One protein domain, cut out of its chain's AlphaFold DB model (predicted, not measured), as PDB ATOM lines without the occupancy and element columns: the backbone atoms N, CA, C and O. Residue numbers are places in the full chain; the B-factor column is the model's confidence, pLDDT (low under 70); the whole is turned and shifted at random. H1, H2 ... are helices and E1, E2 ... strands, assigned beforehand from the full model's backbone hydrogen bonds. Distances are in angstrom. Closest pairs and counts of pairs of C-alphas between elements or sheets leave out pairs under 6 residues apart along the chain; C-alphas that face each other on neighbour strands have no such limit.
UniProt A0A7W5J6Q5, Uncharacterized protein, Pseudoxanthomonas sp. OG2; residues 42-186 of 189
ATOM      1  N   SER A  42     -20.109  25.322 -31.076       78.44
ATOM      2  CA  SER A  42     -20.807  24.325 -31.886       78.44
ATOM      3  C   SER A  42     -19.766  23.424 -32.552       78.44
ATOM      4  O   SER A  42     -18.944  23.905 -33.333       78.44
ATOM      5  N   ILE A  43     -19.803  22.125 -32.257       79.31
ATOM      6  CA  ILE A  43     -18.745  21.172 -32.638       79.31
ATOM      7  C   ILE A  43     -18.488  21.152 -34.150       79.31
ATOM      8  O   ILE A  43     -17.341  21.051 -34.582       79.31
ATOM      9  N   GLY A  44     -19.537  21.326 -34.959       79.00
ATOM     10  CA  GLY A  44     -19.431  21.403 -36.420       79.00
ATOM     11  C   GLY A  44     -18.699  22.642 -36.954       79.00
ATOM     12  O   GLY A  44     -18.309  22.643 -38.111       79.00
ATOM     13  N   ARG A  45     -18.483  23.680 -36.134       84.88
ATOM     14  CA  ARG A  45     -17.768  24.916 -36.518       84.88
ATOM     15  C   ARG A  45     -16.358  25.017 -35.940       84.88
ATOM     16  O   ARG A  45     -15.681  26.009 -36.187       84.88
ATOM     17  N   ILE A  46     -15.913  24.039 -35.150       87.25
ATOM     18  CA  ILE A  46     -14.540  24.044 -34.627       87.25
ATOM     19  C   ILE A  46     -13.585  23.914 -35.830       87.25
ATOM     20  O   ILE A  46     -13.789  23.023 -36.648       87.25
ATOM     21  N   PRO A  47     -12.558  24.752 -35.998       89.44
ATOM     22  CA  PRO A  47     -11.601  24.566 -37.088       89.44
ATOM     23  C   PRO A  47     -10.799  23.264 -36.931       89.44
ATOM     24  O   PRO A  47     -10.492  22.862 -35.813       89.44
ATOM     25  N   GLU A  48     -10.436  22.593 -38.029       85.94
ATOM     26  CA  GLU A  48      -9.732  21.296 -37.963       85.94
ATOM     27  C   GLU A  48      -8.368  21.394 -37.276       85.94
ATOM     28  O   GLU A  48      -8.028  20.573 -36.428       85.94
ATOM     29  N   HIS A  49      -7.640  22.484 -37.523       87.31
ATOM     30  CA  HIS A  49      -6.358  22.732 -36.873       87.31
ATOM     31  C   HIS A  49      -6.461  22.866 -35.346       87.31
ATOM     32  O   HIS A  49      -5.434  22.719 -34.694       87.31
ATOM     33  N   ILE A  50      -7.647  23.120 -34.768       90.56
ATOM     34  CA  ILE A  50      -7.898  23.177 -33.310       90.56
ATOM     35  C   ILE A  50      -8.119  21.775 -32.715       90.56
ATOM     36  O   ILE A  50      -7.948  21.579 -31.512       90.56
ATOM     37  N   LEU A  51      -8.459  20.779 -33.535       88.25
ATOM     38  CA  LEU A  51      -8.612  19.391 -33.085       88.25
ATOM     39  C   LEU A  51      -7.314  18.589 -33.074       88.25
ATOM     40  O   LEU A  51      -7.267  17.507 -32.492       88.25
ATOM     41  N   LEU A  52      -6.272  19.110 -33.712       89.19
ATOM     42  CA  LEU A  52      -4.953  18.500 -33.699       89.19
ATOM     43  C   LEU A  52      -4.177  18.852 -32.417       89.19
ATOM     44  O   LEU A  52      -4.599  19.693 -31.621       89.19
ATOM     45  N   GLY A  53      -3.036  18.212 -32.170       90.06
ATOM     46  CA  GLY A  53      -2.088  18.723 -31.181       90.06
ATOM     47  C   GLY A  53      -1.298  19.902 -31.766       90.06
ATOM     48  O   GLY A  53      -1.124  19.957 -32.983       90.06
ATOM     49  N   PRO A  54      -0.730  20.806 -30.941       91.56
ATOM     50  CA  PRO A  54       0.293  21.752 -31.425       91.56
ATOM     51  C   PRO A  54       1.492  21.008 -32.045       91.56
ATOM     52  O   PRO A  54       2.192  21.515 -32.917       91.56
ATOM     53  N   GLY A  55       1.674  19.756 -31.617       91.62
ATOM     54  CA  GLY A  55       2.598  18.786 -32.166       91.62
ATOM     55  C   GLY A  55       2.465  18.513 -33.661       91.62
ATOM     56  O   GLY A  55       3.475  18.318 -34.327       91.62
ATOM     57  N   ASP A  56       1.239  18.522 -34.184       91.38
ATOM     58  CA  ASP A  56       0.942  18.048 -35.538       91.38
ATOM     59  C   ASP A  56       0.921  19.149 -36.595       91.38
ATOM     60  O   ASP A  56       0.455  18.930 -37.711       91.38
ATOM     61  N   TYR A  57       1.378  20.353 -36.258       89.19
ATOM     62  CA  TYR A  57       1.425  21.430 -37.238       89.19
ATOM     63  C   TYR A  57       2.337  21.048 -38.415       89.19
ATOM     64  O   TYR A  57       3.451  20.576 -38.171       89.19
ATOM     65  N   PRO A  58       1.897  21.252 -39.678       86.81
ATOM     66  CA  PRO A  58       2.628  20.783 -40.859       86.81
ATOM     67  C   PRO A  58       4.091  21.237 -40.907       86.81
ATOM     68  O   PRO A  58       4.965  20.448 -41.257       86.81
ATOM     69  N   GLU A  59       4.340  22.471 -40.463       88.94
ATOM     70  CA  GLU A  59       5.643  23.148 -40.377       88.94
ATOM     71  C   GLU A  59       6.649  22.439 -39.445       88.94
ATOM     72  O   GLU A  59       7.853  22.698 -39.487       88.94
ATOM     73  N   ARG A  60       6.176  21.578 -38.534       89.88
ATOM     74  CA  ARG A  60       7.019  20.990 -37.489       89.88
ATOM     75  C   ARG A  60       7.695  19.719 -37.969       89.88
ATOM     76  O   ARG A  60       7.108  18.885 -38.647       89.88
ATOM     77  N   LYS A  61       8.941  19.528 -37.536       88.81
ATOM     78  CA  LYS A  61       9.703  18.303 -37.817       88.81
ATOM     79  C   LYS A  61       9.298  17.134 -36.920       88.81
ATOM     80  O   LYS A  61       9.433  15.986 -37.318       88.81
ATOM     81  N   SER A  62       8.816  17.410 -35.711       89.81
ATOM     82  CA  SER A  62       8.450  16.405 -34.712       89.81
ATOM     83  C   SER A  62       7.254  16.868 -33.887       89.81
ATOM     84  O   SER A  62       6.999  18.066 -33.774       89.81
ATOM     85  N   TYR A  63       6.545  15.914 -33.279       92.56
ATOM     86  CA  TYR A  63       5.442  16.188 -32.363       92.56
ATOM     87  C   TYR A  63       5.912  16.873 -31.070       92.56
ATOM     88  O   TYR A  63       5.281  17.827 -30.619       92.56
ATOM     89  N   PHE A  64       7.032  16.439 -30.490       93.94
ATOM     90  CA  PHE A  64       7.641  17.064 -29.308       93.94
ATOM     91  C   PHE A  64       8.853  17.908 -29.694       93.94
ATOM     92  O   PHE A  64       9.396  17.749 -30.787       93.94
ATOM     93  N   ASP A  65       9.268  18.790 -28.791       93.44
ATOM     94  CA  ASP A  65      10.589  19.407 -28.860       93.44
ATOM     95  C   ASP A  65      11.597  18.520 -28.123       93.44
ATOM     96  O   ASP A  65      11.293  17.958 -27.062       93.44
ATOM     97  N   TYR A  66      12.782  18.389 -28.712       93.00
ATOM     98  CA  TYR A  66      13.871  17.557 -28.217       93.00
ATOM     99  C   TYR A  66      15.135  18.398 -28.066       93.00
ATOM    100  O   TYR A  66      15.466  19.175 -28.959       93.00
ATOM    101  N   ASP A  67      15.842  18.203 -26.960       91.31
ATOM    102  CA  ASP A  67      17.218  18.658 -26.777       91.31
ATOM    103  C   ASP A  67      18.076  17.450 -26.384       91.31
ATOM    104  O   ASP A  67      17.939  16.903 -25.288       91.31
ATOM    105  N   ASP A  68      18.912  17.010 -27.320       89.12
ATOM    106  CA  ASP A  68      19.854  15.894 -27.206       89.12
ATOM    107  C   ASP A  68      21.321  16.362 -27.167       89.12
ATOM    108  O   ASP A  68      22.241  15.544 -27.139       89.12
ATOM    109  N   SER A  69      21.557  17.679 -27.095       87.88
ATOM    110  CA  SER A  69      22.899  18.280 -27.056       87.88
ATOM    111  C   SER A  69      23.636  18.034 -25.731       87.88
ATOM    112  O   SER A  69      24.823  18.341 -25.577       87.88
ATOM    113  N   GLN A  70      22.927  17.481 -24.748       87.19
ATOM    114  CA  GLN A  70      23.367  17.366 -23.372       87.19
ATOM    115  C   GLN A  70      24.024  16.015 -23.081       87.19
ATOM    116  O   GLN A  70      23.701  14.965 -23.643       87.19
ATOM    117  N   ARG A  71      24.936  16.024 -22.106       89.00
ATOM    118  CA  ARG A  71      25.492  14.796 -21.526       89.00
ATOM    119  C   ARG A  71      24.512  14.183 -20.529       89.00
ATOM    120  O   ARG A  71      23.723  14.896 -19.914       89.00
ATOM    121  N   ALA A  72      24.619  12.867 -20.327       87.12
ATOM    122  CA  ALA A  72      23.865  12.141 -19.306       87.12
ATOM    123  C   ALA A  72      23.907  12.879 -17.955       87.12
ATOM    124  O   ALA A  72      24.980  13.248 -17.470       87.12
ATOM    125  N   GLY A  73      22.732  13.080 -17.359       87.19
ATOM    126  CA  GLY A  73      22.557  13.871 -16.141       87.19
ATOM    127  C   GLY A  73      22.144  13.026 -14.942       87.19
ATOM    128  O   GLY A  73      22.100  11.795 -15.007       87.19
ATOM    129  N   THR A  74      21.801  13.689 -13.837       87.00
ATOM    130  CA  THR A  74      21.248  13.035 -12.643       87.00
ATOM    131  C   THR A  74      19.929  13.663 -12.215       87.00
ATOM    132  O   THR A  74      19.840  14.883 -12.104       87.00
ATOM    133  N   VAL A  75      18.932  12.840 -11.889       84.06
ATOM    134  CA  VAL A  75      17.656  13.266 -11.294       84.06
ATOM    135  C   VAL A  75      17.444  12.483 -10.002       84.06
ATOM    136  O   VAL A  75      17.464  11.254 -10.003       84.06
ATOM    137  N   GLY A  76      17.289  13.191  -8.878       83.75
ATOM    138  CA  GLY A  76      17.157  12.557  -7.558       83.75
ATOM    139  C   GLY A  76      18.351  11.663  -7.193       83.75
ATOM    140  O   GLY A  76      18.161  10.587  -6.634       83.75
ATOM    141  N   GLY A  77      19.567  12.059  -7.592       88.38
ATOM    142  CA  GLY A  77      20.800  11.292  -7.371       88.38
ATOM    143  C   GLY A  77      20.989  10.074  -8.285       88.38
ATOM    144  O   GLY A  77      22.021   9.415  -8.205       88.38
ATOM    145  N   LYS A  78      20.036   9.769  -9.175       90.50
ATOM    146  CA  LYS A  78      20.150   8.669 -10.142       90.50
ATOM    147  C   LYS A  78      20.568   9.199 -11.501       90.50
ATOM    148  O   LYS A  78      20.012  10.192 -11.963       90.50
ATOM    149  N   ARG A  79      21.510   8.520 -12.156       90.06
ATOM    150  CA  ARG A  79      21.892   8.835 -13.533       90.06
ATOM    151  C   ARG A  79      20.722   8.563 -14.478       90.06
ATOM    152  O   ARG A  79      20.088   7.515 -14.386       90.06
ATOM    153  N   VAL A  80      20.458   9.500 -15.381       93.38
ATOM    154  CA  VAL A  80      19.376   9.421 -16.364       93.38
ATOM    155  C   VAL A  80      19.874   9.801 -17.752       93.38
ATOM    156  O   VAL A  80      20.790  10.608 -17.909       93.38
ATOM    157  N   HIS A  81      19.226   9.214 -18.750       94.62
ATOM    158  CA  HIS A  81      19.457   9.469 -20.172       94.62
ATOM    159  C   HIS A  81      18.242  10.120 -20.845       94.62
ATOM    160  O   HIS A  81      18.285  10.452 -22.023       94.62
ATOM    161  N   MET A  82      17.160  10.334 -20.089       94.12
ATOM    162  CA  MET A  82      15.965  11.022 -20.553       94.12
ATOM    163  C   MET A  82      15.348  11.836 -19.414       94.12
ATOM    164  O   MET A  82      15.239  11.348 -18.286       94.12
ATOM    165  N   VAL A  83      14.906  13.057 -19.714       93.06
ATOM    166  CA  VAL A  83      14.092  13.890 -18.821       93.06
ATOM    167  C   VAL A  83      12.796  14.248 -19.536       93.06
ATOM    168  O   VAL A  83      12.803  14.893 -20.580       93.06
ATOM    169  N   MET A  84      11.672  13.845 -18.943       92.44
ATOM    170  CA  MET A  84      10.332  14.151 -19.441       92.44
ATOM    171  C   MET A  84       9.450  14.640 -18.284       92.44
ATOM    172  O   MET A  84       9.030  13.842 -17.440       92.44
ATOM    173  N   PRO A  85       9.175  15.952 -18.200       88.69
ATOM    174  CA  PRO A  85       8.294  16.505 -17.179       88.69
ATOM    175  C   PRO A  85       6.855  15.986 -17.298       88.69
ATOM    176  O   PRO A  85       6.364  15.709 -18.387       88.69
ATOM    177  N   ARG A  86       6.115  15.963 -16.181       87.19
ATOM    178  CA  ARG A  86       4.687  15.566 -16.159       87.19
ATOM    179  C   ARG A  86       3.765  16.478 -16.977       87.19
ATOM    180  O   ARG A  86       2.622  16.111 -17.230       87.19
ATOM    181  N   SER A  87       4.222  17.679 -17.326       86.19
ATOM    182  CA  SER A  87       3.506  18.601 -18.214       86.19
ATOM    183  C   SER A  87       3.522  18.140 -19.674       86.19
ATOM    184  O   SER A  87       2.674  18.573 -20.455       86.19
ATOM    185  N   VAL A  88       4.445  17.246 -20.039       89.00
ATOM    186  CA  VAL A  88       4.493  16.630 -21.363       89.00
ATOM    187  C   VAL A  88       3.379  15.599 -21.457       89.00
ATOM    188  O   VAL A  88       3.360  14.604 -20.736       89.00
ATOM    189  N   THR A  89       2.404  15.869 -22.321       84.69
ATOM    190  CA  THR A  89       1.216  15.027 -22.486       84.69
ATOM    191  C   THR A  89       0.834  14.926 -23.956       84.69
ATOM    192  O   THR A  89       1.073  15.841 -24.744       84.69
ATOM    193  N   LEU A  90       0.238  13.795 -24.336       86.25
ATOM    194  CA  LEU A  90      -0.340  13.618 -25.664       86.25
ATOM    195  C   LEU A  90      -1.703  14.310 -25.747       86.25
ATOM    196  O   LEU A  90      -2.465  14.329 -24.775       86.25
ATOM    197  N   HIS A  91      -2.023  14.846 -26.922       86.88
ATOM    198  CA  HIS A  91      -3.350  15.381 -27.191       86.88
ATOM    199  C   HIS A  91      -4.397  14.242 -27.213       86.88
ATOM    200  O   HIS A  91      -4.117  13.129 -27.654       86.88
ATOM    201  N   ASP A  92      -5.611  14.497 -26.705       85.12
ATOM    202  CA  ASP A  92      -6.714  13.514 -26.682       85.12
ATOM    203  C   ASP A  92      -7.556  13.660 -27.954       85.12
ATOM    204  O   ASP A  92      -8.508  14.440 -27.982       85.12
ATOM    205  N   TYR A  93      -7.200  12.913 -29.001       85.94
ATOM    206  CA  TYR A  93      -7.886  12.967 -30.294       85.94
ATOM    207  C   TYR A  93      -9.202  12.191 -30.248       85.94
ATOM    208  O   TYR A  93      -9.237  10.955 -30.157       85.94
ATOM    209  N   ARG A  94     -10.306  12.932 -30.330       85.19
ATOM    210  CA  ARG A  94     -11.665  12.397 -30.379       85.19
ATOM    211  C   ARG A  94     -12.348  12.837 -31.661       85.19
ATOM    212  O   ARG A  94     -12.252  13.995 -32.053       85.19
ATOM    213  N   ARG A  95     -13.103  11.914 -32.239       84.88
ATOM    214  CA  ARG A  95     -13.977  12.151 -33.379       84.88
ATOM    215  C   ARG A  95     -15.070  13.151 -33.026       84.88
ATOM    216  O   ARG A  95     -15.697  13.046 -31.967       84.88
ATOM    217  N   ARG A  96     -15.330  14.100 -33.926       86.75
ATOM    218  CA  ARG A  96     -16.376  15.120 -33.750       86.75
ATOM    219  C   ARG A  96     -17.768  14.497 -33.676       86.75
ATOM    220  O   ARG A  96     -18.636  15.001 -32.965       86.75
ATOM    221  N   GLU A  97     -17.981  13.416 -34.419       85.50
ATOM    222  CA  GLU A  97     -19.297  12.843 -34.696       85.50
ATOM    223  C   GLU A  97     -19.883  12.170 -33.453       85.50
ATOM    224  O   GLU A  97     -21.057  12.350 -33.110       85.50
ATOM    225  N   ASP A  98     -19.063  11.365 -32.781       82.75
ATOM    226  CA  ASP A  98     -19.473  10.487 -31.688       82.75
ATOM    227  C   ASP A  98     -18.713  10.734 -30.381       82.75
ATOM    228  O   ASP A  98     -19.027  10.103 -29.370       82.75
ATOM    229  N   GLY A  99     -17.742  11.653 -30.372       83.25
ATOM    230  CA  GLY A  99     -16.898  11.954 -29.216       83.25
ATOM    231  C   GLY A  99     -16.044  10.773 -28.745       83.25
ATOM    232  O   GLY A  99     -15.460  10.835 -27.652       83.25
ATOM    233  N   LEU A 100     -15.987   9.691 -29.531       82.69
ATOM    234  CA  LEU A 100     -15.153   8.527 -29.275       82.69
ATOM    235  C   LEU A 100     -13.729   8.802 -29.754       82.69
ATOM    236  O   LEU A 100     -13.480   9.639 -30.618       82.69
ATOM    237  N   ARG A 101     -12.766   8.082 -29.187       78.56
ATOM    238  CA  ARG A 101     -11.387   8.115 -29.680       78.56
ATOM    239  C   ARG A 101     -11.304   7.429 -31.039       78.56
ATOM    240  O   ARG A 101     -12.015   6.451 -31.273       78.56
ATOM    241  N   HIS A 102     -10.406   7.910 -31.898       70.06
ATOM    242  CA  HIS A 102     -10.186   7.318 -33.223       70.06
ATOM    243  C   HIS A 102      -9.877   5.809 -33.151       70.06
ATOM    244  O   HIS A 102     -10.335   5.066 -34.015       70.06
ATOM    245  N   HIS A 103      -9.221   5.335 -32.080       59.59
ATOM    246  CA  HIS A 103      -8.939   3.915 -31.843       59.59
ATOM    247  C   HIS A 103      -9.205   3.533 -30.372       59.59
ATOM    248  O   HIS A 103      -8.800   4.248 -29.455       59.59
ATOM    249  N   ARG A 104      -9.927   2.422 -30.133       48.69
ATOM    250  CA  ARG A 104     -10.371   1.967 -28.791       48.69
ATOM    251  C   ARG A 104      -9.370   1.053 -28.062       48.69
ATOM    252  O   ARG A 104      -9.670   0.632 -26.950       48.69
ATOM    253  N   ALA A 105      -8.188   0.792 -28.622       43.72
ATOM    254  CA  ALA A 105      -7.128   0.040 -27.948       43.72
ATOM    255  C   ALA A 105      -5.785   0.793 -28.016       43.72
ATOM    256  O   ALA A 105      -5.372   1.192 -29.094       43.72
ATOM    257  N   MET A 106      -5.173   0.987 -26.838       57.78
ATOM    258  CA  MET A 106      -3.751   1.246 -26.521       57.78
ATOM    259  C   MET A 106      -2.937   2.212 -27.420       57.78
ATOM    260  O   MET A 106      -2.610   1.904 -28.555       57.78
ATOM    261  N   VAL A 107      -2.515   3.333 -26.809       64.12
ATOM    262  CA  VAL A 107      -1.658   4.434 -27.317       64.12
ATOM    263  C   VAL A 107      -2.219   5.183 -28.533       64.12
ATOM    264  O   VAL A 107      -2.347   4.669 -29.637       64.12
ATOM    265  N   THR A 108      -2.537   6.465 -28.338       71.50
ATOM    266  CA  THR A 108      -2.878   7.353 -29.453       71.50
ATOM    267  C   THR A 108      -1.601   7.791 -30.157       71.50
ATOM    268  O   THR A 108      -0.755   8.427 -29.534       71.50
ATOM    269  N   ILE A 109      -1.469   7.439 -31.436       77.12
ATOM    270  CA  ILE A 109      -0.322   7.810 -32.273       77.12
ATOM    271  C   ILE A 109      -0.671   9.106 -33.018       77.12
ATOM    272  O   ILE A 109      -1.576   9.054 -33.863       77.12
ATOM    273  N   PRO A 110      -0.000  10.238 -32.722       82.88
ATOM    274  CA  PRO A 110      -0.256  11.509 -33.396       82.88
ATOM    275  C   PRO A 110      -0.043  11.407 -34.915       82.88
ATOM    276  O   PRO A 110       0.887  10.705 -35.327       82.88
ATOM    277  N   PRO A 111      -0.849  12.098 -35.747       84.19
ATOM    278  CA  PRO A 111      -0.683  12.111 -37.203       84.19
ATOM    279  C   PRO A 111       0.757  12.384 -37.643       84.19
ATOM    280  O   PRO A 111       1.305  11.620 -38.437       84.19
ATOM    281  N   LYS A 112       1.424  13.369 -37.028       86.94
ATOM    282  CA  LYS A 112       2.796  13.727 -37.408       86.94
ATOM    283  C   LYS A 112       3.822  12.634 -37.126       86.94
ATOM    284  O   LYS A 112       4.783  12.470 -37.869       86.94
ATOM    285  N   LEU A 113       3.609  11.851 -36.067       84.75
ATOM    286  CA  LEU A 113       4.469  10.706 -35.768       84.75
ATOM    287  C   LEU A 113       4.301   9.598 -36.815       84.75
ATOM    288  O   LEU A 113       5.285   8.960 -37.177       84.75
ATOM    289  N   ARG A 114       3.082   9.389 -37.332       82.12
ATOM    290  CA  ARG A 114       2.840   8.420 -38.412       82.12
ATOM    291  C   ARG A 114       3.570   8.821 -39.687       82.12
ATOM    292  O   ARG A 114       4.273   7.990 -40.246       82.12
ATOM    293  N   GLU A 115       3.452  10.089 -40.083       83.62
ATOM    294  CA  GLU A 115       4.167  10.651 -41.238       83.62
ATOM    295  C   GLU A 115       5.678  10.447 -41.105       83.62
ATOM    296  O   GLU A 115       6.312   9.891 -41.995       83.62
ATOM    297  N   ASN A 116       6.257  10.842 -39.969       87.12
ATOM    298  CA  ASN A 116       7.697  10.732 -39.749       87.12
ATOM    299  C   ASN A 116       8.195   9.285 -39.812       87.12
ATOM    300  O   ASN A 116       9.268   9.042 -40.354       87.12
ATOM    301  N   ILE A 117       7.432   8.328 -39.273       86.69
ATOM    302  CA  ILE A 117       7.792   6.910 -39.360       86.69
ATOM    303  C   ILE A 117       7.663   6.420 -40.804       86.69
ATOM    304  O   ILE A 117       8.577   5.762 -41.281       86.69
ATOM    305  N   ALA A 118       6.586   6.763 -41.515       84.31
ATOM    306  CA  ALA A 118       6.382   6.356 -42.907       84.31
ATOM    307  C   ALA A 118       7.517   6.823 -43.835       84.31
ATOM    308  O   ALA A 118       7.954   6.059 -44.697       84.31
ATOM    309  N   LYS A 119       8.061   8.025 -43.601       85.75
ATOM    310  CA  LYS A 119       9.228   8.542 -44.333       85.75
ATOM    311  C   LYS A 119      10.470   7.663 -44.206       85.75
ATOM    312  O   LYS A 119      11.182   7.477 -45.183       85.75
ATOM    313  N   LEU A 120      10.698   7.042 -43.044       88.38
ATOM    314  CA  LEU A 120      11.828   6.116 -42.854       88.38
ATOM    315  C   LEU A 120      11.749   4.882 -43.763       88.38
ATOM    316  O   LEU A 120      12.767   4.248 -44.024       88.38
ATOM    317  N   PHE A 121      10.548   4.546 -44.234       86.44
ATOM    318  CA  PHE A 121      10.290   3.432 -45.143       86.44
ATOM    319  C   PHE A 121      10.078   3.893 -46.597       86.44
ATOM    320  O   PHE A 121       9.749   3.073 -47.445       86.44
ATOM    321  N   GLY A 122      10.266   5.185 -46.901       82.75
ATOM    322  CA  GLY A 122      10.122   5.739 -48.251       82.75
ATOM    323  C   GLY A 122       8.681   6.014 -48.698       82.75
ATOM    324  O   GLY A 122       8.458   6.302 -49.869       82.75
ATOM    325  N   TYR A 123       7.699   5.967 -47.793       79.62
ATOM    326  CA  TYR A 123       6.280   6.190 -48.115       79.62
ATOM    327  C   TYR A 123       5.851   7.656 -47.943       79.62
ATOM    328  O   TYR A 123       4.782   7.928 -47.398       79.62
ATOM    329  N   GLU A 124       6.681   8.613 -48.365       67.50
ATOM    330  CA  GLU A 124       6.472  10.042 -48.068       67.50
ATOM    331  C   GLU A 124       5.197  10.626 -48.711       67.50
ATOM    332  O   GLU A 124       4.578  11.504 -48.111       67.50
ATOM    333  N   ASP A 125       4.773  10.074 -49.858       60.97
ATOM    334  CA  ASP A 125       3.685  10.596 -50.705       60.97
ATOM    335  C   ASP A 125       2.586   9.563 -51.037       60.97
ATOM    336  O   ASP A 125       1.727   9.805 -51.883       60.97
ATOM    337  N   SER A 126       2.599   8.384 -50.404       54.75
ATOM    338  CA  SER A 126       1.608   7.338 -50.706       54.75
ATOM    339  C   SER A 126       0.400   7.416 -49.769       54.75
ATOM    340  O   SER A 126       0.556   7.538 -48.551       54.75
ATOM    341  N   GLU A 127      -0.810   7.232 -50.310       58.66
ATOM    342  CA  GLU A 127      -2.024   6.968 -49.513       58.66
ATOM    343  C   GLU A 127      -1.871   5.723 -48.600       58.66
ATOM    344  O   GLU A 127      -2.657   5.508 -47.671       58.66
ATOM    345  N   ASP A 128      -0.812   4.937 -48.824       54.34
ATOM    346  CA  ASP A 128      -0.460   3.689 -48.153       54.34
ATOM    347  C   ASP A 128       0.503   3.850 -46.962       54.34
ATOM    348  O   ASP A 128       0.739   2.883 -46.230       54.34
ATOM    349  N   ALA A 129       0.971   5.073 -46.670       54.56
ATOM    350  CA  ALA A 129       1.847   5.396 -45.533       54.56
ATOM    351  C   ALA A 129       1.307   4.896 -44.175       54.56
ATOM    352  O   ALA A 129       2.060   4.613 -43.242       54.56
ATOM    353  N   GLY A 130      -0.021   4.776 -44.056       54.34
ATOM    354  CA  GLY A 130      -0.703   4.244 -42.877       54.34
ATOM    355  C   GLY A 130      -1.145   2.778 -42.970       54.34
ATOM    356  O   GLY A 130      -1.707   2.283 -41.991       54.34
ATOM    357  N   ARG A 131      -0.958   2.108 -44.116       57.84
ATOM    358  CA  ARG A 131      -1.462   0.749 -44.396       57.84
ATOM    359  C   ARG A 131      -0.363  -0.309 -44.481       57.84
ATOM    360  O   ARG A 131      -0.584  -1.404 -43.973       57.84
ATOM    361  N   GLU A 132       0.791  -0.000 -45.072       57.84
ATOM    362  CA  GLU A 132       1.853  -1.003 -45.286       57.84
ATOM    363  C   GLU A 132       2.866  -1.089 -44.139       57.84
ATOM    364  O   GLU A 132       3.426  -2.152 -43.868       57.84
ATOM    365  N   VAL A 133       3.071   0.003 -43.402       64.69
ATOM    366  CA  VAL A 133       3.996   0.000 -42.267       64.69
ATOM    367  C   VAL A 133       3.324  -0.651 -41.061       64.69
ATOM    368  O   VAL A 133       2.304  -0.170 -40.561       64.69
ATOM    369  N   ALA A 134       3.946  -1.702 -40.520       77.50
ATOM    370  CA  ALA A 134       3.610  -2.255 -39.208       77.50
ATOM    371  C   ALA A 134       3.979  -1.246 -38.100       77.50
ATOM    372  O   ALA A 134       4.964  -1.404 -37.379       77.50
ATOM    373  N   LEU A 135       3.189  -0.176 -37.988       79.00
ATOM    374  CA  LEU A 135       3.505   1.051 -37.258       79.00
ATOM    375  C   LEU A 135       3.848   0.799 -35.788       79.00
ATOM    376  O   LEU A 135       4.827   1.337 -35.282       79.00
ATOM    377  N   THR A 136       3.088  -0.063 -35.113       81.31
ATOM    378  CA  THR A 136       3.357  -0.440 -33.720       81.31
ATOM    379  C   THR A 136       4.717  -1.123 -33.575       81.31
ATOM    380  O   THR A 136       5.470  -0.799 -32.662       81.31
ATOM    381  N   THR A 137       5.062  -2.030 -34.491       84.69
ATOM    382  CA  THR A 137       6.358  -2.722 -34.500       84.69
ATOM    383  C   THR A 137       7.494  -1.743 -34.774       84.69
ATOM    384  O   THR A 137       8.489  -1.748 -34.054       84.69
ATOM    385  N   ALA A 138       7.323  -0.853 -35.755       87.44
ATOM    386  CA  ALA A 138       8.294   0.194 -36.062       87.44
ATOM    387  C   ALA A 138       8.526   1.122 -34.857       87.44
ATOM    388  O   ALA A 138       9.668   1.416 -34.521       87.44
ATOM    389  N   MET A 139       7.465   1.523 -34.149       88.19
ATOM    390  CA  MET A 139       7.577   2.326 -32.926       88.19
ATOM    391  C   MET A 139       8.367   1.612 -31.829       88.19
ATOM    392  O   MET A 139       9.207   2.240 -31.188       88.19
ATOM    393  N   VAL A 140       8.111   0.318 -31.605       88.94
ATOM    394  CA  VAL A 140       8.847  -0.474 -30.607       88.94
ATOM    395  C   VAL A 140      10.326  -0.573 -30.982       88.94
ATOM    396  O   VAL A 140      11.175  -0.307 -30.137       88.94
ATOM    397  N   ALA A 141      10.637  -0.879 -32.245       92.31
ATOM    398  CA  ALA A 141      12.013  -0.983 -32.725       92.31
ATOM    399  C   ALA A 141      12.777   0.349 -32.614       92.31
ATOM    400  O   ALA A 141      13.911   0.380 -32.141       92.31
ATOM    401  N   LEU A 142      12.145   1.464 -32.996       93.81
ATOM    402  CA  LEU A 142      12.740   2.798 -32.884       93.81
ATOM    403  C   LEU A 142      12.956   3.212 -31.425       93.81
ATOM    404  O   LEU A 142      13.984   3.806 -31.107       93.81
ATOM    405  N   ALA A 143      12.011   2.896 -30.534       92.50
ATOM    406  CA  ALA A 143      12.142   3.195 -29.112       92.50
ATOM    407  C   ALA A 143      13.288   2.403 -28.461       92.50
ATOM    408  O   ALA A 143      14.060   2.979 -27.694       92.50
ATOM    409  N   ASP A 144      13.421   1.115 -28.792       95.75
ATOM    410  CA  ASP A 144      14.525   0.270 -28.323       95.75
ATOM    411  C   ASP A 144      15.879   0.787 -28.828       95.75
ATOM    412  O   ASP A 144      16.794   1.045 -28.040       95.75
ATOM    413  N   TYR A 145      15.974   1.071 -30.131       96.31
ATOM    414  CA  TYR A 145      17.173   1.644 -30.741       96.31
ATOM    415  C   TYR A 145      17.571   2.986 -30.110       96.31
ATOM    416  O   TYR A 145      18.740   3.194 -29.774       96.31
ATOM    417  N   ALA A 146      16.613   3.896 -29.908       93.44
ATOM    418  CA  ALA A 146      16.869   5.195 -29.293       93.44
ATOM    419  C   ALA A 146      17.359   5.047 -27.844       93.44
ATOM    420  O   ALA A 146      18.333   5.693 -27.455       93.44
ATOM    421  N   ALA A 147      16.744   4.162 -27.052       94.69
ATOM    422  CA  ALA A 147      17.180   3.896 -25.683       94.69
ATOM    423  C   ALA A 147      18.612   3.338 -25.639       94.69
ATOM    424  O   ALA A 147      19.446   3.834 -24.877       94.69
ATOM    425  N   ALA A 148      18.919   2.353 -26.489       95.50
ATOM    426  CA  ALA A 148      20.260   1.787 -26.606       95.50
ATOM    427  C   ALA A 148      21.297   2.847 -27.015       95.50
ATOM    428  O   ALA A 148      22.390   2.900 -26.446       95.50
ATOM    429  N   THR A 149      20.939   3.726 -27.953       95.19
ATOM    430  CA  THR A 149      21.809   4.799 -28.454       95.19
ATOM    431  C   THR A 149      22.115   5.828 -27.368       95.19
ATOM    432  O   THR A 149      23.286   6.081 -27.092       95.19
ATOM    433  N   LEU A 150      21.100   6.328 -26.650       93.62
ATOM    434  CA  LEU A 150      21.294   7.279 -25.546       93.62
ATOM    435  C   LEU A 150      22.209   6.720 -24.441       93.62
ATOM    436  O   LEU A 150      23.025   7.443 -23.858       93.62
ATOM    437  N   ILE A 151      22.101   5.419 -24.150       93.44
ATOM    438  CA  ILE A 151      22.968   4.737 -23.182       93.44
ATOM    439  C   ILE A 151      24.401   4.639 -23.712       93.44
ATOM    440  O   ILE A 151      25.340   5.024 -23.005       93.44
ATOM    441  N   LYS A 152      24.566   4.143 -24.946       94.44
ATOM    442  CA  LYS A 152      25.863   3.947 -25.608       94.44
ATOM    443  C   LYS A 152      26.639   5.258 -25.717       94.44
ATOM    444  O   LYS A 152      27.817   5.304 -25.368       94.44
ATOM    445  N   GLU A 153      25.972   6.319 -26.153       93.50
ATOM    446  CA  GLU A 153      26.570   7.636 -26.397       93.50
ATOM    447  C   GLU A 153      26.697   8.482 -25.126       93.50
ATOM    448  O   GLU A 153      27.396   9.493 -25.109       93.50
ATOM    449  N   LYS A 154      26.085   8.041 -24.018       91.69
ATOM    450  CA  LYS A 154      26.052   8.761 -22.737       91.69
ATOM    451  C   LYS A 154      25.463  10.170 -22.871       91.69
ATOM    452  O   LYS A 154      25.880  11.086 -22.156       91.69
ATOM    453  N   THR A 155      24.474  10.314 -23.740       92.69
ATOM    454  CA  THR A 155      23.726  11.549 -23.983       92.69
ATOM    455  C   THR A 155      22.435  11.574 -23.164       92.69
ATOM    456  O   THR A 155      21.978  10.548 -22.641       92.69
ATOM    457  N   LEU A 156      21.898  12.777 -22.973       92.94
ATOM    458  CA  LEU A 156      20.633  13.033 -22.295       92.94
ATOM    459  C   LEU A 156      19.641  13.615 -23.299       92.94
ATOM    460  O   LEU A 156      19.903  14.669 -23.862       92.94
ATOM    461  N   LEU A 157      18.484  12.969 -23.441       95.06
ATOM    462  CA  LEU A 157      17.352  13.501 -24.193       95.06
ATOM    463  C   LEU A 157      16.386  14.245 -23.262       95.06
ATOM    464  O   LEU A 157      15.723  13.633 -22.417       95.06
ATOM    465  N   VAL A 158      16.256  15.555 -23.427       94.31
ATOM    466  CA  VAL A 158      15.215  16.349 -22.765       94.31
ATOM    467  C   VAL A 158      14.027  16.503 -23.709       94.31
ATOM    468  O   VAL A 158      14.186  16.903 -24.858       94.31
ATOM    469  N   VAL A 159      12.828  16.175 -23.223       94.81
ATOM    470  CA  VAL A 159      11.583  16.246 -23.999       94.81
ATOM    471  C   VAL A 159      10.665  17.316 -23.421       94.81
ATOM    472  O   VAL A 159      10.374  17.302 -22.221       94.81
ATOM    473  N   SER A 160      10.141  18.194 -24.277       94.19
ATOM    474  CA  SER A 160       9.121  19.182 -23.910       94.19
ATOM    475  C   SER A 160       7.939  19.209 -24.878       94.19
ATOM    476  O   SER A 160       8.036  18.839 -26.050       94.19
ATOM    477  N   SER A 161       6.786  19.653 -24.367       91.75
ATOM    478  CA  SER A 161       5.637  19.968 -25.213       91.75
ATOM    479  C   SER A 161       5.923  21.227 -26.036       91.75
ATOM    480  O   SER A 161       6.519  22.159 -25.493       91.75
ATOM    481  N   PRO A 162       5.421  21.300 -27.276       91.44
ATOM    482  CA  PRO A 162       5.522  22.504 -28.090       91.44
ATOM    483  C   PRO A 162       4.761  23.670 -27.468       91.44
ATOM    484  O   PRO A 162       3.761  23.467 -26.767       91.44
ATOM    485  N   ALA A 163       5.179  24.893 -27.792       90.00
ATOM    486  CA  ALA A 163       4.385  26.080 -27.501       90.00
ATOM    487  C   ALA A 163       3.016  25.997 -28.205       90.00
ATOM    488  O   ALA A 163       2.931  25.661 -29.387       90.00
ATOM    489  N   ASP A 164       1.939  26.309 -27.481       90.88
ATOM    490  CA  ASP A 164       0.566  26.204 -27.985       90.88
ATOM    491  C   ASP A 164      -0.169  27.538 -27.846       90.88
ATOM    492  O   ASP A 164      -0.733  27.854 -26.797       90.88
ATOM    493  N   ALA A 165      -0.178  28.321 -28.928       90.88
ATOM    494  CA  ALA A 165      -0.893  29.595 -28.988       90.88
ATOM    495  C   ALA A 165      -2.420  29.434 -28.846       90.88
ATOM    496  O   ALA A 165      -3.104  30.377 -28.456       90.88
ATOM    497  N   HIS A 166      -2.955  28.237 -29.114       90.88
ATOM    498  CA  HIS A 166      -4.389  27.940 -29.094       90.88
ATOM    499  C   HIS A 166      -4.792  27.048 -27.912       90.88
ATOM    500  O   HIS A 166      -5.837  26.395 -27.952       90.88
ATOM    501  N   ALA A 167      -3.987  26.999 -26.845       90.12
ATOM    502  CA  ALA A 167      -4.177  26.052 -25.745       90.12
ATOM    503  C   ALA A 167      -5.591  26.085 -25.133       90.12
ATOM    504  O   ALA A 167      -6.191  25.032 -24.875       90.12
ATOM    505  N   GLU A 168      -6.153  27.279 -24.920       90.62
ATOM    506  CA  GLU A 168      -7.499  27.421 -24.355       90.62
ATOM    507  C   GLU A 168      -8.597  27.027 -25.355       90.62
ATOM    508  O   GLU A 168      -9.550  26.345 -24.962       90.62
ATOM    509  N   ASP A 169      -8.432  27.332 -26.644       90.81
ATOM    510  CA  ASP A 169      -9.375  26.938 -27.698       90.81
ATOM    511  C   ASP A 169      -9.401  25.416 -27.882       90.81
ATOM    512  O   ASP A 169     -10.468  24.797 -27.886       90.81
ATOM    513  N   ARG A 170      -8.226  24.775 -27.929       90.44
ATOM    514  CA  ARG A 170      -8.093  23.308 -28.000       90.44
ATOM    515  C   ARG A 170      -8.709  22.621 -26.791       90.44
ATOM    516  O   ARG A 170      -9.346  21.571 -26.899       90.44
ATOM    517  N   LYS A 171      -8.524  23.198 -25.605       89.94
ATOM    518  CA  LYS A 171      -9.120  22.695 -24.364       89.94
ATOM    519  C   LYS A 171     -10.641  22.809 -24.397       89.94
ATOM    520  O   LYS A 171     -11.305  21.843 -24.017       89.94
ATOM    521  N   ALA A 172     -11.187  23.933 -24.861       89.44
ATOM    522  CA  ALA A 172     -12.626  24.117 -25.029       89.44
ATOM    523  C   ALA A 172     -13.201  23.128 -26.056       89.44
ATOM    524  O   ALA A 172     -14.175  22.432 -25.758       89.44
ATOM    525  N   ALA A 173     -12.545  22.980 -27.210       89.75
ATOM    526  CA  ALA A 173     -12.914  22.025 -28.249       89.75
ATOM    527  C   ALA A 173     -12.932  20.580 -27.729       89.75
ATOM    528  O   ALA A 173     -13.933  19.876 -27.874       89.75
ATOM    529  N   ARG A 174     -11.874  20.150 -27.028       88.56
ATOM    530  CA  ARG A 174     -11.794  18.813 -26.416       88.56
ATOM    531  C   ARG A 174     -12.933  18.563 -25.431       88.56
ATOM    532  O   ARG A 174     -13.491  17.465 -25.391       88.56
ATOM    533  N   VAL A 175     -13.264  19.556 -24.606       88.62
ATOM    534  CA  VAL A 175     -14.366  19.443 -23.642       88.62
ATOM    535  C   VAL A 175     -15.701  19.297 -24.368       88.62
ATOM    536  O   VAL A 175     -16.440  18.379 -24.017       88.62
ATOM    537  N   ALA A 176     -15.959  20.108 -25.397       88.38
ATOM    538  CA  ALA A 176     -17.182  20.045 -26.198       88.38
ATOM    539  C   ALA A 176     -17.344  18.679 -26.890       88.38
ATOM    540  O   ALA A 176     -18.362  18.004 -26.724       88.38
ATOM    541  N   VAL A 177     -16.302  18.195 -27.578       88.75
ATOM    542  CA  VAL A 177     -16.314  16.882 -28.254       88.75
ATOM    543  C   VAL A 177     -16.522  15.742 -27.249       88.75
ATOM    544  O   VAL A 177     -17.338  14.842 -27.462       88.75
ATOM    545  N   ARG A 178     -15.850  15.798 -26.093       86.94
ATOM    546  CA  ARG A 178     -16.058  14.829 -25.011       86.94
ATOM    547  C   ARG A 178     -17.472  14.909 -24.434       86.94
ATOM    548  O   ARG A 178     -18.029  13.886 -24.065       86.94
ATOM    549  N   ASN A 179     -18.070  16.082 -24.295       86.38
ATOM    550  CA  ASN A 179     -19.415  16.189 -23.733       86.38
ATOM    551  C   ASN A 179     -20.476  15.684 -24.719       86.38
ATOM    552  O   ASN A 179     -21.382  14.955 -24.312       86.38
ATOM    553  N   ARG A 180     -20.290  15.914 -26.023       84.50
ATOM    554  CA  ARG A 180     -21.107  15.309 -27.085       84.50
ATOM    555  C   ARG A 180     -21.084  13.791 -27.056       84.50
ATOM    556  O   ARG A 180     -22.146  13.175 -27.105       84.50
ATOM    557  N   GLY A 181     -19.906  13.186 -26.917       84.38
ATOM    558  CA  GLY A 181     -19.818  11.731 -26.810       84.38
ATOM    559  C   GLY A 181     -20.535  11.179 -25.574       84.38
ATOM    560  O   GLY A 181     -21.088  10.087 -25.631       84.38
ATOM    561  N   LYS A 182     -20.579  11.932 -24.464       84.31
ATOM    562  CA  LYS A 182     -21.258  11.512 -23.232       84.31
ATOM    563  C   LYS A 182     -22.760  11.599 -23.418       84.31
ATOM    564  O   LYS A 182     -23.459  10.656 -23.074       84.31
ATOM    565  N   ALA A 183     -23.235  12.701 -23.994       83.06
ATOM    566  CA  ALA A 183     -24.645  12.889 -24.307       83.06
ATOM    567  C   ALA A 183     -25.158  11.811 -25.274       83.06
ATOM    568  O   ALA A 183     -26.259  11.305 -25.096       83.06
ATOM    569  N   ARG A 184     -24.348  11.433 -26.271       82.50
ATOM    570  CA  ARG A 184     -24.727  10.449 -27.290       82.50
ATOM    571  C   ARG A 184     -24.609   8.996 -26.818       82.50
ATOM    572  O   ARG A 184     -25.471   8.192 -27.145       82.50
ATOM    573  N   ASN A 185     -23.557   8.655 -26.072       81.50
ATOM    574  CA  ASN A 185     -23.226   7.260 -25.746       81.50
ATOM    575  C   ASN A 185     -23.456   6.904 -24.260       81.50
ATOM    576  O   ASN A 185     -23.172   5.783 -23.842       81.50
ATOM    577  N   GLY A 186     -23.912   7.851 -23.431       76.38
ATOM    578  CA  GLY A 186     -24.102   7.708 -21.979       76.38
ATOM    579  C   GLY A 186     -22.787   7.693 -21.186       76.38
ATOM    580  O   GLY A 186     -22.575   8.508 -20.287       76.38
TER     581      GLY A 186
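This is residues 42 to 186 of the 189 residues of an uncharacterized protein of Pseudoxanthomonas sp. OG2 (UniProt A0A7W5J6Q5). A two-stranded antiparallel ribbon, E1 and E4, lies toward one end of a spread-out model, with the small hairpin of E2 and E3 standing off to the side of the ribbon near residue 71, while H4 with the short H1 makes the other end. H3 and E4 form a V joined at residues 153 to 155, H2 meets the open end of H3 nearly at right angles, and the long unnamed stretch 81 to 110 runs from the hairpin past E4 to H4 and back to H2. The printed part has 145 residues, with four named helices and four named strands in the order H1 E1 E2 E3 H2 H3 E4 H4; the class is mixed, helices and strands, and only 71 residues are in named elements, under half. It is only just loose, close to compact, with a radius of gyration of the C-alphas of 17.7 A and spans of 50 by 38 by 30 A.

H1, residues 48 to 51, touches H4, residues 167 to 185, through residues 169 to 174 of H4 alone; the C-alphas of Ile 50 and Arg 170 are the closest, 5.3 A apart. E1, residues 65 to 71, is the antiparallel neighbour of E4, residues 155 to 160, at 154 degrees between their directions, with N 67 and O 158 within hydrogen-bond range at 3.0 A and N 158 and O 67 at 2.8 A. E2, residues 73 to 75, and E3, residues 78 to 80, form a hairpin, antiparallel at 128 degrees, with N 80 and O 73 within hydrogen-bond range at 2.8 A. E1 and E2 meet only through their link. Residues 82 to 83 pair in parallel with residues 157 to 158 of E4. H2, residues 111 to 120, touches H3, residues 135 to 153, through residues 135 to 139 of H3 alone; their lines are about perpendicular at 74 degrees, and the C-alphas of Arg 114 and Leu 135 are the closest, 7.5 A apart. The closest C-alphas of H3 and E4 are those of Leu 150 and Leu 156, 6.6 A apart. Among the pairs that stay apart are H3 and H4, and H1 and H2. Every O i to N i+4 pair is within hydrogen-bond range in H3 and H4, and 5 of 6 are in H2; H1 is too short for such a pair.

H1 begins at C-alpha 48, (-9.732, 21.296, -37.963). E1 spans 17.2 A, E4 16.5 A and H2 15.0 A. H3 spans 26.3 A and ends at C-alpha 153, (26.570, 7.636, -26.397). H4 spans 26.8 A and ends at C-alpha 185, (-23.226, 7.260, -25.746).

The two C-alphas farthest apart, those of Glu 153 and Ala 183, are 51.5 A from each other. The printed part has no cut. The links H1 to E1, E3 to H2 and H2 to H3 are long, with 13, 30 and 14 residues. Mean pLDDT of the printed part is 84.7; residues 103 to 107 and 124 to 133 are under 70.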